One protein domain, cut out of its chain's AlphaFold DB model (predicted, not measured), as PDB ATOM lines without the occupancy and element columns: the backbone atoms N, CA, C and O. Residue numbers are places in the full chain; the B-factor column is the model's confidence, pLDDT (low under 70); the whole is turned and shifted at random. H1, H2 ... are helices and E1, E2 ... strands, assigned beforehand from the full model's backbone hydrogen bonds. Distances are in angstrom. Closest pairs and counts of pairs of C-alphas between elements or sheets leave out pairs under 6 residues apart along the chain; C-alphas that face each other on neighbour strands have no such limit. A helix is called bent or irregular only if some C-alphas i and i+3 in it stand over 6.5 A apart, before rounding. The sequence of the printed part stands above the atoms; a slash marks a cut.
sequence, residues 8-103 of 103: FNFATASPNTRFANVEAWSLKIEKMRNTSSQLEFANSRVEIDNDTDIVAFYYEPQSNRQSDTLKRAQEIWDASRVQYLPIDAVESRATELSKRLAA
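AT A GLANCE: This is residues 8 to 103 of the 103 residues of an uncharacterized protein of Corynebacterium sp. EPI-003-04-2554_SCH2473622 (UniProt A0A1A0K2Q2). Two helices, H1 and H2, lie side by side, with the short two-strand ribbon E3 and E4 next to H2; the small hairpin E1 and E2 follows the end of H1, far from the ribbon. H3 leads away from the end of E4, and residues 94 to 103 stick out. The printed part has 96 residues, in the order H1, E1, E2, E3, H2, E4, H3; E1 and E2 are antiparallel, E3 and E4 parallel, and the class is mixed, helices and strands. It is only just loose, close to compact, with a radius of gyration of the C-alphas of 15.1 A and spans of 43 by 31 by 23 A.

IN THESE COORDINATES: Find C-alpha 15 at (244.414, 239.152, 319.132); from there H1 runs 28.7 A to residue 34. Next come strands E1, residues 38 to 41, E2, residues 44 to 47, and E3, residues 55 to 58. H2 spans residues 64 to 79, 23.0 A, before E4, residues 83 to 86. H3, residues 87 to 101, runs 21.7 A to C-alpha 101 at (218.012, 250.084, 342.498); it is irregular, with C-alphas 88 and 91 7.2 A apart.

HOW THE PARTS SIT: H1 and H2 touch, closest at the C-alphas of Val 22 and Ala 73, 6.4 A, at a shallow tilt of 9 degrees, the same way. Look at N 39 and O 46, 2.9 A apart, in the hairpin E1 and E2. Between E3 and E4, N 56 and O 83 are 2.8 A apart; with H2 they form a strand-helix-strand unit, parallel strands joined through a helix, with a right-handed crossover. H2 and H3 are apart. Every O i to N i+4 pair is within hydrogen-bond range in H1 and H2, and 9 of 11 in H3.

THE WHOLE: The C-alphas of Asn 43 and Asn 64 are the two farthest apart, 45.9 A. The printed part has no cut and no long link. Confidence is under 70 at residues 8 to 19, 35 to 47 and 101 to 103.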
ATOM      1  N   PHE A   8     234.227 241.143 325.853       62.25
ATOM      2  CA  PHE A   8     235.469 240.949 325.115       62.25
ATOM      3  C   PHE A   8     236.014 239.533 325.344       62.25
ATOM      4  O   PHE A   8     236.374 239.144 326.450       62.25
ATOM      5  N   ASN A   9     236.097 238.731 324.283       59.78
ATOM      6  CA  ASN A   9     236.691 237.393 324.331       59.78
ATOM      7  C   ASN A   9     238.055 237.386 323.621       59.78
ATOM      8  O   ASN A   9     238.142 237.347 322.398       59.78
ATOM      9  N   PHE A  10     239.146 237.381 324.375       62.31
ATOM     10  CA  PHE A  10     240.497 237.432 323.807       62.31
ATOM     11  C   PHE A  10     241.010 236.079 323.278       62.31
ATOM     12  O   PHE A  10     242.100 236.018 322.708       62.31
ATOM     13  N   ALA A  11     240.217 235.006 323.373       54.28
ATOM     14  CA  ALA A  11     240.507 233.691 322.805       54.28
ATOM     15  C   ALA A  11     240.140 233.599 321.308       54.28
ATOM     16  O   ALA A  11     239.464 232.670 320.870       54.28
ATOM     17  N   THR A  12     240.573 234.572 320.499       57.56
ATOM     18  CA  THR A  12     240.376 234.565 319.038       57.56
ATOM     19  C   THR A  12     241.699 234.417 318.289       57.56
ATOM     20  O   THR A  12     242.769 234.754 318.794       57.56
ATOM     21  N   ALA A  13     241.627 233.937 317.042       51.62
ATOM     22  CA  ALA A  13     242.788 233.759 316.163       51.62
ATOM     23  C   ALA A  13     243.503 235.079 315.792       51.62
ATOM     24  O   ALA A  13     244.614 235.053 315.265       51.62
ATOM     25  N   SER A  14     242.896 236.237 316.084       60.16
ATOM     26  CA  SER A  14     243.426 237.563 315.741       60.16
ATOM     27  C   SER A  14     243.408 238.509 316.955       60.16
ATOM     28  O   SER A  14     242.578 239.421 317.018       60.16
ATOM     29  N   PRO A  15     244.334 238.330 317.918       60.66
ATOM     30  CA  PRO A  15     244.414 239.152 319.132       60.66
ATOM     31  C   PRO A  15     244.545 240.658 318.851       60.66
ATOM     32  O   PRO A  15     243.953 241.472 319.553       60.66
ATOM     33  N   ASN A  16     245.248 241.037 317.779       64.06
ATOM     34  CA  ASN A  16     245.445 242.442 317.404       64.06
ATOM     35  C   ASN A  16     244.138 243.124 316.964       64.06
ATOM     36  O   ASN A  16     243.916 244.287 317.275       64.06
ATOM     37  N   THR A  17     243.247 242.404 316.276       64.25
ATOM     38  CA  THR A  17     241.933 242.933 315.871       64.25
ATOM     39  C   THR A  17     241.026 243.138 317.083       64.25
ATOM     40  O   THR A  17     240.301 244.123 317.157       64.25
ATOM     41  N   ARG A  18     241.099 242.242 318.075       67.44
ATOM     42  CA  ARG A  18     240.408 242.416 319.362       67.44
ATOM     43  C   ARG A  18     240.923 243.629 320.126       67.44
ATOM     44  O   ARG A  18     240.117 244.354 320.694       67.44
ATOM     45  N   PHE A  19     242.234 243.845 320.120       67.81
ATOM     46  CA  PHE A  19     242.846 244.998 320.772       67.81
ATOM     47  C   PHE A  19     242.391 246.322 320.143       67.81
ATOM     48  O   PHE A  19     241.942 247.207 320.861       67.81
ATOM     49  N   ALA A  20     242.369 246.410 318.810       72.25
ATOM     50  CA  ALA A  20     241.849 247.586 318.109       72.25
ATOM     51  C   ALA A  20     240.368 247.871 318.438       72.25
ATOM     52  O   ALA A  20     239.964 249.029 318.532       72.25
ATOM     53  N   ASN A  21     239.556 246.829 318.654       73.75
ATOM     54  CA  ASN A  21     238.168 247.001 319.092       73.75
ATOM     55  C   ASN A  21     238.079 247.554 320.522       73.75
ATOM     56  O   ASN A  21     237.238 248.411 320.776       73.75
ATOM     57  N   VAL A  22     238.954 247.105 321.430       75.75
ATOM     58  CA  VAL A  22     239.056 247.672 322.785       75.75
ATOM     59  C   VAL A  22     239.433 249.151 322.714       75.75
ATOM     60  O   VAL A  22     238.753 249.970 323.321       75.75
ATOM     61  N   GLU A  23     240.451 249.512 321.929       76.19
ATOM     62  CA  GLU A  23     240.858 250.911 321.741       76.19
ATOM     63  C   GLU A  23     239.712 251.771 321.191       76.19
ATOM     64  O   GLU A  23     239.415 252.839 321.728       76.19
ATOM     65  N   ALA A  24     239.023 251.298 320.149       76.81
ATOM     66  CA  ALA A  24     237.918 252.029 319.536       76.81
ATOM     67  C   ALA A  24     236.730 252.216 320.496       76.81
ATOM     68  O   ALA A  24     236.119 253.289 320.525       76.81
ATOM     69  N   TRP A  25     236.404 251.191 321.286       81.00
ATOM     70  CA  TRP A  25     235.323 251.237 322.268       81.00
ATOM     71  C   TRP A  25     235.657 252.164 323.443       81.00
ATOM     72  O   TRP A  25     234.846 253.023 323.795       81.00
ATOM     73  N   SER A  26     236.870 252.074 323.986       77.69
ATOM     74  CA  SER A  26     237.333 252.950 325.066       77.69
ATOM     75  C   SER A  26     237.395 254.413 324.620       77.69
ATOM     76  O   SER A  26     236.872 255.293 325.303       77.69
ATOM     77  N   LEU A  27     237.880 254.682 323.400       78.12
ATOM     78  CA  LEU A  27     237.854 256.026 322.814       78.12
ATOM     79  C   LEU A  27     236.424 256.562 322.646       78.12
ATOM     80  O   LEU A  27     236.174 257.759 322.814       78.12
ATOM     81  N   LYS A  28     235.462 255.699 322.299       78.81
ATOM     82  CA  LYS A  28     234.048 256.085 322.226       78.81
ATOM     83  C   LYS A  28     233.535 256.515 323.601       78.81
ATOM     84  O   LYS A  28     232.830 257.517 323.677       78.81
ATOM     85  N   ILE A  29     233.910 255.814 324.670       78.69
ATOM     86  CA  ILE A  29     233.546 256.176 326.049       78.69
ATOM     87  C   ILE A  29     234.140 257.518 326.447       78.69
ATOM     88  O   ILE A  29     233.411 258.384 326.922       78.69
ATOM     89  N   GLU A  30     235.429 257.728 326.195       77.62
ATOM     90  CA  GLU A  30     236.081 259.004 326.489       77.62
ATOM     91  C   GLU A  30     235.416 260.164 325.751       77.62
ATOM     92  O   GLU A  30     235.167 261.219 326.333       77.62
ATOM     93  N   LYS A  31     235.062 259.971 324.474       77.00
ATOM     94  CA  LYS A  31     234.308 260.971 323.712       77.00
ATOM     95  C   LYS A  31     232.934 261.230 324.311       77.00
ATOM     96  O   LYS A  31     232.533 262.390 324.376       77.00
ATOM     97  N   MET A  32     232.231 260.189 324.759       74.06
ATOM     98  CA  MET A  32     230.919 260.357 325.380       74.06
ATOM     99  C   MET A  32     231.019 261.173 326.676       74.06
ATOM    100  O   MET A  32     230.274 262.140 326.827       74.06
ATOM    101  N   ARG A  33     232.005 260.870 327.531       77.06
ATOM    102  CA  ARG A  33     232.261 261.609 328.781       77.06
ATOM    103  C   ARG A  33     232.678 263.064 328.538       77.06
ATOM    104  O   ARG A  33     232.206 263.967 329.217       77.06
ATOM    105  N   ASN A  34     233.536 263.315 327.548       74.31
ATOM    106  CA  ASN A  34     234.102 264.651 327.311       74.31
ATOM    107  C   ASN A  34     233.181 265.614 326.548       74.31
ATOM    108  O   ASN A  34     233.459 266.809 326.504       74.31
ATOM    109  N   THR A  35     232.118 265.118 325.913       69.69
ATOM    110  CA  THR A  35     231.213 265.950 325.102       69.69
ATOM    111  C   THR A  35     229.830 266.140 325.727       69.69
ATOM    112  O   THR A  35     228.928 266.600 325.030       69.69
ATOM    113  N   SER A  36     229.643 265.788 327.010       62.44
ATOM    114  CA  SER A  36     228.312 265.697 327.644       62.44
ATOM    115  C   SER A  36     227.338 264.896 326.774       62.44
ATOM    116  O   SER A  36     226.180 265.271 326.578       62.44
ATOM    117  N   SER A  37     227.836 263.811 326.164       65.31
ATOM    118  CA  SER A  37     227.015 262.995 325.276       65.31
ATOM    119  C   SER A  37     225.879 262.368 326.067       65.31
ATOM    120  O   SER A  37     226.065 261.824 327.158       65.31
ATOM    121  N   GLN A  38     224.696 262.417 325.469       64.00
ATOM    122  CA  GLN A  38     223.481 261.868 326.043       64.00
ATOM    123  C   GLN A  38     223.112 260.601 325.288       64.00
ATOM    124  O   GLN A  38     223.087 260.573 324.056       64.00
ATOM    125  N   LEU A  39     222.808 259.550 326.036       65.12
ATOM    126  CA  LEU A  39     222.148 258.378 325.491       65.12
ATOM    127  C   LEU A  39     220.642 258.615 325.545       65.12
ATOM    128  O   LEU A  39     220.071 258.866 326.611       65.12
ATOM    129  N   GLU A  40     220.020 258.579 324.370       59.22
ATOM    130  CA  GLU A  40     218.578 258.717 324.224       59.22
ATOM    131  C   GLU A  40     217.901 257.354 324.343       59.22
ATOM    132  O   GLU A  40     218.205 256.406 323.617       59.22
ATOM    133  N   PHE A  41     216.937 257.282 325.248       62.81
ATOM    134  CA  PHE A  41     215.971 256.205 325.353       62.81
ATOM    135  C   PHE A  41     214.586 256.721 325.002       62.81
ATOM    136  O   PHE A  41     214.331 257.921 325.063       62.81
ATOM    137  N   ALA A  42     213.661 255.795 324.734       63.75
ATOM    138  CA  ALA A  42     212.282 256.117 324.371       63.75
ATOM    139  C   ALA A  42     211.630 257.173 325.287       63.75
ATOM    140  O   ALA A  42     210.896 258.018 324.790       63.75
ATOM    141  N   ASN A  43     211.942 257.164 326.593       58.62
ATOM    142  CA  ASN A  43     211.348 258.072 327.582       58.62
ATOM    143  C   ASN A  43     212.373 258.770 328.499       58.62
ATOM    144  O   ASN A  43     211.983 259.342 329.517       58.62
ATOM    145  N   SER A  44     213.677 258.695 328.215       63.06
ATOM    146  CA  SER A  44     214.689 259.314 329.080       63.06
ATOM    147  C   SER A  44     215.958 259.685 328.327       63.06
ATOM    148  O   SER A  44     216.302 259.094 327.307       63.06
ATOM    149  N   ARG A  45     216.666 260.679 328.855       62.06
ATOM    150  CA  ARG A  45     218.030 261.011 328.452       62.06
ATOM    151  C   ARG A  45     218.931 260.804 329.646       62.06
ATOM    152  O   ARG A  45     218.613 261.263 330.740       62.06
ATOM    153  N   VAL A  46     220.029 260.100 329.427       65.75
ATOM    154  CA  VAL A  46     221.046 259.895 330.452       65.75
ATOM    155  C   VAL A  46     222.345 260.468 329.923       65.75
ATOM    156  O   VAL A  46     222.838 260.044 328.878       65.75
ATOM    157  N   GLU A  47     222.861 261.466 330.626       68.69
ATOM    158  CA  GLU A  47     224.207 261.973 330.398       68.69
ATOM    159  C   GLU A  47     225.210 260.944 330.923       68.69
ATOM    160  O   GLU A  47     225.036 260.410 332.018       68.69
ATOM    161  N   ILE A  48     226.230 260.631 330.123       71.75
ATOM    162  CA  ILE A  48     227.358 259.824 330.594       71.75
ATOM    163  C   ILE A  48     228.390 260.791 331.152       71.75
ATOM    164  O   ILE A  48     229.301 261.223 330.447       71.75
ATOM    165  N   ASP A  49     228.219 261.161 332.412       72.12
ATOM    166  CA  ASP A  49     229.182 261.987 333.128       72.12
ATOM    167  C   ASP A  49     230.391 261.160 333.614       72.12
ATOM    168  O   ASP A  49     230.557 259.970 333.315       72.12
ATOM    169  N   ASN A  50     231.293 261.802 334.356       71.06
ATOM    170  CA  ASN A  50     232.462 261.132 334.929       71.06
ATOM    171  C   ASN A  50     232.122 260.170 336.077       71.06
ATOM    172  O   ASN A  50     232.943 259.300 336.372       71.06
ATOM    173  N   ASP A  51     230.936 260.292 336.670       74.19
ATOM    174  CA  ASP A  51     230.487 259.494 337.814       74.19
ATOM    175  C   ASP A  51     229.666 258.270 337.376       74.19
ATOM    176  O   ASP A  51     229.383 257.371 338.167       74.19
ATOM    177  N   THR A  52     229.327 258.193 336.088       75.75
ATOM    178  CA  THR A  52     228.663 257.037 335.495       75.75
ATOM    179  C   THR A  52     229.608 255.831 335.479       75.75
ATOM    180  O   THR A  52     230.628 255.810 334.773       75.75
ATOM    181  N   ASP A  53     229.240 254.807 336.255       79.56
ATOM    182  CA  ASP A  53     229.893 253.497 336.286       79.56
ATOM    183  C   ASP A  53     229.755 252.808 334.913       79.56
ATOM    184  O   ASP A  53     228.644 252.532 334.459       79.56
ATOM    185  N   ILE A  54     230.881 252.478 334.271       81.12
ATOM    186  CA  ILE A  54     230.919 251.660 333.047       81.12
ATOM    187  C   ILE A  54     231.742 250.409 333.328       81.12
ATOM    188  O   ILE A  54     232.852 250.506 333.855       81.12
ATOM    189  N   VAL A  55     231.200 249.246 332.961       84.56
ATOM    190  CA  VAL A  55     231.826 247.940 333.180       84.56
ATOM    191  C   VAL A  55     232.044 247.233 331.841       84.56
ATOM    192  O   VAL A  55     231.104 247.084 331.064       84.56
ATOM    193  N   ALA A  56     233.268 246.778 331.583       83.88
ATOM    194  CA  ALA A  56     233.615 245.866 330.500       83.88
ATOM    195  C   ALA A  56     233.710 244.432 331.038       83.88
ATOM    196  O   ALA A  56     234.436 244.167 331.997       83.88
ATOM    197  N   PHE A  57     233.021 243.483 330.407       83.94
ATOM    198  CA  PHE A  57     233.161 242.072 330.768       83.94
ATOM    199  C   PHE A  57     234.165 241.373 329.855       83.94
ATOM    200  O   PHE A  57     234.181 241.616 328.646       83.94
ATOM    201  N   TYR A  58     234.986 240.477 330.404       84.06
ATOM    202  CA  TYR A  58     235.956 239.711 329.619       84.06
ATOM    203  C   TYR A  58     235.947 238.216 329.939       84.06
ATOM    204  O   TYR A  58     235.598 237.793 331.035       84.06
ATOM    205  N   TYR A  59     236.354 237.397 328.971       82.19
ATOM    206  CA  TYR A  59     236.600 235.970 329.195       82.19
ATOM    207  C   TYR A  59     238.047 235.745 329.631       82.19
ATOM    208  O   TYR A  59     238.961 236.333 329.044       82.19
ATOM    209  N   GLU A  60     238.246 234.866 330.613       84.25
ATOM    210  CA  GLU A  60     239.572 234.536 331.139       84.25
ATOM    211  C   GLU A  60     240.509 234.010 330.034       84.25
ATOM    212  O   GLU A  60     240.130 233.120 329.254       84.25
ATOM    213  N   PRO A  61     241.746 234.533 329.947       84.56
ATOM    214  CA  PRO A  61     242.707 234.096 328.952       84.56
ATOM    215  C   PRO A  61     243.137 232.651 329.224       84.56
ATOM    216  O   PRO A  61     243.420 232.259 330.349       84.56
ATOM    217  N   GLN A  62     243.253 231.862 328.159       85.44
ATOM    218  CA  GLN A  62     243.648 230.448 328.194       85.44
ATOM    219  C   GLN A  62     245.135 230.240 327.849       85.44
ATOM    220  O   GLN A  62     245.602 229.113 327.701       85.44
ATOM    221  N   SER A  63     245.897 231.321 327.645       84.38
ATOM    222  CA  SER A  63     247.331 231.261 327.334       84.38
ATOM    223  C   SER A  63     248.051 232.560 327.693       84.38
ATOM    224  O   SER A  63     247.440 233.626 327.682       84.38
ATOM    225  N   ASN A  64     249.373 232.492 327.886       86.06
ATOM    226  CA  ASN A  64     250.211 233.659 328.205       86.06
ATOM    227  C   ASN A  64     250.047 234.807 327.196       86.06
ATOM    228  O   ASN A  64     249.915 235.962 327.582       86.06
ATOM    229  N   ARG A  65     249.968 234.492 325.894       79.38
ATOM    230  CA  ARG A  65     249.765 235.501 324.842       79.38
ATOM    231  C   ARG A  65     248.413 236.216 324.973       79.38
ATOM    232  O   ARG A  65     248.307 237.405 324.670       79.38
ATOM    233  N   GLN A  66     247.376 235.497 325.396       80.56
ATOM    234  CA  GLN A  66     246.062 236.086 325.658       80.56
ATOM    235  C   GLN A  66     246.089 236.922 326.942       80.56
ATOM    236  O   GLN A  66     245.521 238.008 326.948       80.56
ATOM    237  N   SER A  67     246.815 236.484 327.975       86.12
ATOM    238  CA  SER A  67     247.021 237.258 329.205       86.12
ATOM    239  C   SER A  67     247.733 238.585 328.939       86.12
ATOM    240  O   SER A  67     247.308 239.615 329.453       86.12
ATOM    241  N   ASP A  68     248.763 238.596 328.089       86.56
ATOM    242  CA  ASP A  68     249.454 239.834 327.703       86.56
ATOM    243  C   ASP A  68     248.535 240.787 326.927       86.56
ATOM    244  O   ASP A  68     248.611 242.003 327.086       86.56
ATOM    245  N   THR A  69     247.634 240.240 326.105       81.50
ATOM    246  CA  THR A  69     246.641 241.038 325.370       81.50
ATOM    247  C   THR A  69     245.595 241.627 326.319       81.50
ATOM    248  O   THR A  69     245.251 242.800 326.187       81.50
ATOM    249  N   LEU A  70     245.128 240.845 327.298       86.75
ATOM    250  CA  LEU A  70     244.209 241.313 328.334       86.75
ATOM    251  C   LEU A  70     244.839 242.424 329.181       86.75
ATOM    252  O   LEU A  70     244.190 243.438 329.397       86.75
ATOM    253  N   LYS A  71     246.106 242.288 329.594       89.69
ATOM    254  CA  LYS A  71     246.803 243.333 330.368       89.69
ATOM    255  C   LYS A  71     246.819 244.676 329.645       89.69
ATOM    256  O   LYS A  71     246.480 245.693 330.234       89.69
ATOM    257  N   ARG A  72     247.134 244.678 328.349       87.31
ATOM    258  CA  ARG A  72     247.101 245.914 327.550       87.31
ATOM    259  C   ARG A  72     245.685 246.482 327.431       87.31
ATOM    260  O   ARG A  72     245.511 247.692 327.405       87.31
ATOM    261  N   ALA A  73     244.667 245.623 327.331       85.06
ATOM    262  CA  ALA A  73     243.273 246.066 327.321       85.06
ATOM    263  C   ALA A  73     242.871 246.699 328.665       85.06
ATOM    264  O   ALA A  73     242.211 247.734 328.674       85.06
ATOM    265  N   GLN A  74     243.322 246.122 329.782       89.19
ATOM    266  CA  GLN A  74     243.106 246.649 331.131       89.19
ATOM    267  C   GLN A  74     243.746 248.027 331.317       89.19
ATOM    268  O   GLN A  74     243.078 248.920 331.820       89.19
ATOM    269  N   GLU A  75     244.968 248.243 330.819       91.38
ATOM    270  CA  GLU A  75     245.624 249.561 330.846       91.38
ATOM    271  C   GLU A  75     244.791 250.645 330.133       91.38
ATOM    272  O   GLU A  75     244.685 251.773 330.616       91.38
ATOM    273  N   ILE A  76     244.164 250.302 329.001       85.25
ATOM    274  CA  ILE A  76     243.269 251.218 328.280       85.25
ATOM    275  C   ILE A  76     241.993 251.467 329.090       85.25
ATOM    276  O   ILE A  76     241.559 252.609 329.225       85.25
ATOM    277  N   TRP A  77     241.373 250.414 329.625       87.31
ATOM    278  CA  TRP A  77     240.160 250.551 330.432       87.31
ATOM    279  C   TRP A  77     240.393 251.399 331.684       87.31
ATOM    280  O   TRP A  77     239.572 252.267 331.976       87.31
ATOM    281  N   ASP A  78     241.534 251.234 332.351       88.44
ATOM    282  CA  ASP A  78     241.936 252.062 333.489       88.44
ATOM    283  C   ASP A  78     242.043 253.542 333.089       88.44
ATOM    284  O   ASP A  78     241.481 254.412 333.764       88.44
ATOM    285  N   ALA A  79     242.687 253.842 331.953       85.19
ATOM    286  CA  ALA A  79     242.799 255.207 331.432       85.19
ATOM    287  C   ALA A  79     241.426 255.841 331.134       85.19
ATOM    288  O   ALA A  79     241.205 257.018 331.432       85.19
ATOM    289  N   SER A  80     240.478 255.047 330.631       80.12
ATOM    290  CA  SER A  80     239.117 255.491 330.309       80.12
ATOM    291  C   SER A  80     238.120 255.375 331.476       80.12
ATOM    292  O   SER A  80     236.916 255.580 331.277       80.12
ATOM    293  N   ARG A  81     238.587 255.066 332.699       84.38
ATOM    294  CA  ARG A  81     237.756 254.864 333.908       84.38
ATOM    295  C   ARG A  81     236.651 253.827 333.705       84.38
ATOM    296  O   ARG A  81     235.501 254.019 334.106       84.38
ATOM    297  N   VAL A  82     236.996 252.747 333.023       85.38
ATOM    298  CA  VAL A  82     236.140 251.590 332.814       85.38
ATOM    299  C   VAL A  82     236.550 250.517 333.808       85.38
ATOM    300  O   VAL A  82     237.702 250.094 333.845       85.38
ATOM    301  N   GLN A  83     235.595 250.048 334.603       88.06
ATOM    302  CA  GLN A  83     235.788 248.861 335.430       88.06
ATOM    303  C   GLN A  83     235.783 247.630 334.529       88.06
ATOM    304  O   GLN A  83     235.030 247.579 333.561       88.06
ATOM    305  N   TYR A  84     236.564 246.608 334.852       87.62
ATOM    306  CA  TYR A  84     236.537 245.353 334.108       87.62
ATOM    307  C   TYR A  84     236.334 244.163 335.033       87.62
ATOM    308  O   TYR A  84     236.937 244.075 336.100       87.62
ATOM    309  N   LEU A  85     235.481 243.234 334.611       86.88
ATOM    310  CA  LEU A  85     235.134 242.042 335.377       86.88
ATOM    311  C   LEU A  85     235.179 240.797 334.484       86.88
ATOM    312  O   LEU A  85     234.827 240.879 333.304       86.88
ATOM    313  N   PRO A  86     235.577 239.631 335.019       86.88
ATOM    314  CA  PRO A  86     235.413 238.382 334.293       86.88
ATOM    315  C   PRO A  86     233.923 238.118 334.033       86.88
ATOM    316  O   PRO A  86     233.059 238.513 334.820       86.88
ATOM    317  N   ILE A  87     233.611 237.441 332.929       83.50
ATOM    318  CA  ILE A  87     232.232 237.170 332.494       83.50
ATOM    319  C   ILE A  87     231.437 236.369 333.538       83.50
ATOM    320  O   ILE A  87     230.233 236.561 333.683       83.50
ATOM    321  N   ASP A  88     232.115 235.547 334.336       84.81
ATOM    322  CA  ASP A  88     231.495 234.764 335.408       84.81
ATOM    323  C   ASP A  88     230.965 235.652 336.551       84.81
ATOM    324  O   ASP A  88     230.129 235.229 337.348       84.81
ATOM    325  N   ALA A  89     231.401 236.915 336.627       84.50
ATOM    326  CA  ALA A  89     230.918 237.882 337.608       84.50
ATOM    327  C   ALA A  89     229.646 238.628 337.167       84.50
ATOM    328  O   ALA A  89     229.118 239.419 337.954       84.50
ATOM    329  N   VAL A  90     229.129 238.393 335.950       80.62
ATOM    330  CA  VAL A  90     227.940 239.087 335.415       80.62
ATOM    331  C   VAL A  90     226.738 238.945 336.350       80.62
ATOM    332  O   VAL A  90     226.117 239.947 336.697       80.62
ATOM    333  N   GLU A  91     226.430 237.735 336.824       77.62
ATOM    334  CA  GLU A  91     225.269 237.509 337.700       77.62
ATOM    335  C   GLU A  91     225.421 238.190 339.066       77.62
ATOM    336  O   GLU A  91     224.481 238.803 339.584       77.62
ATOM    337  N   SER A  92     226.627 238.133 339.639       81.38
ATOM    338  CA  SER A  92     226.933 238.816 340.898       81.38
ATOM    339  C   SER A  92     226.781 240.329 340.744       81.38
ATOM    340  O   SER A  92     226.186 240.985 341.602       81.38
ATOM    341  N   ARG A  93     227.262 240.885 339.625       80.88
ATOM    342  CA  ARG A  93     227.153 242.313 339.323       80.88
ATOM    343  C   ARG A  93     225.702 242.731 339.100       80.88
ATOM    344  O   ARG A  93     225.261 243.707 339.700       80.88
ATOM    345  N   ALA A  94     224.930 241.966 338.330       77.69
ATOM    346  CA  ALA A  94     223.504 242.217 338.129       77.69
ATOM    347  C   ALA A  94     222.725 242.204 339.458       77.69
ATOM    348  O   ALA A  94     221.852 243.046 339.690       77.69
ATOM    349  N   THR A  95     223.081 241.294 340.370       80.44
ATOM    350  CA  THR A  95     222.487 241.208 341.712       80.44
ATOM    351  C   THR A  95     222.828 242.428 342.570       80.44
ATOM    352  O   THR A  95     221.952 242.981 343.236       80.44
ATOM    353  N   GLU A  96     224.085 242.870 342.564       82.38
ATOM    354  CA  GLU A  96     224.526 244.079 343.270       82.38
ATOM    355  C   GLU A  96     223.793 245.329 342.757       82.38
ATOM    356  O   GLU A  96     223.271 246.120 343.544       82.38
ATOM    357  N   LEU A  97     223.689 245.471 341.433       78.25
ATOM    358  CA  LEU A  97     222.995 246.587 340.795       78.25
ATOM    359  C   LEU A  97     221.497 246.573 341.118       78.25
ATOM    360  O   LEU A  97     220.928 247.614 341.439       78.25
ATOM    361  N   SER A  98     220.873 245.394 341.137       71.06
ATOM    362  CA  SER A  98     219.466 245.245 341.531       71.06
ATOM    363  C   SER A  98     219.220 245.689 342.976       71.06
ATOM    364  O   SER A  98     218.222 246.349 343.252       71.06
ATOM    365  N   LYS A  99     220.149 245.396 343.899       79.06
ATOM    366  CA  LYS A  99     220.068 245.876 345.290       79.06
ATOM    367  C   LYS A  99     220.187 247.397 345.384       79.06
ATOM    368  O   LYS A  99     219.447 247.999 346.152       79.06
ATOM    369  N   ARG A 100     221.078 248.014 344.599       73.94
ATOM    370  CA  ARG A 100     221.231 249.481 344.536       73.94
ATOM    371  C   ARG A 100     219.982 250.180 343.993       73.94
ATOM    372  O   ARG A 100     219.718 251.302 344.390       73.94
ATOM    373  N   LEU A 101     219.242 249.537 343.088       66.00
ATOM    374  CA  LEU A 101     218.012 250.084 342.498       66.00
ATOM    375  C   LEU A 101     216.776 249.935 343.397       66.00
ATOM    376  O   LEU A 101     215.792 250.638 343.190       66.00
ATOM    377  N   ALA A 102     216.801 248.994 344.342       62.41
ATOM    378  CA  ALA A 102     215.697 248.731 345.264       62.41
ATOM    379  C   ALA A 102     215.784 249.529 346.581       62.41
ATOM    380  O   ALA A 102     214.861 249.441 347.392       62.41
ATOM    381  N   ALA A 103     216.888 250.250 346.802       51.88
ATOM    382  CA  ALA A 103     217.132 251.123 347.952       51.88
ATOM    383  C   ALA A 103     216.815 252.583 347.605       51.88
ATOM    384  O   ALA A 103     216.325 253.293 348.510       51.88
TER     385      ALA A 103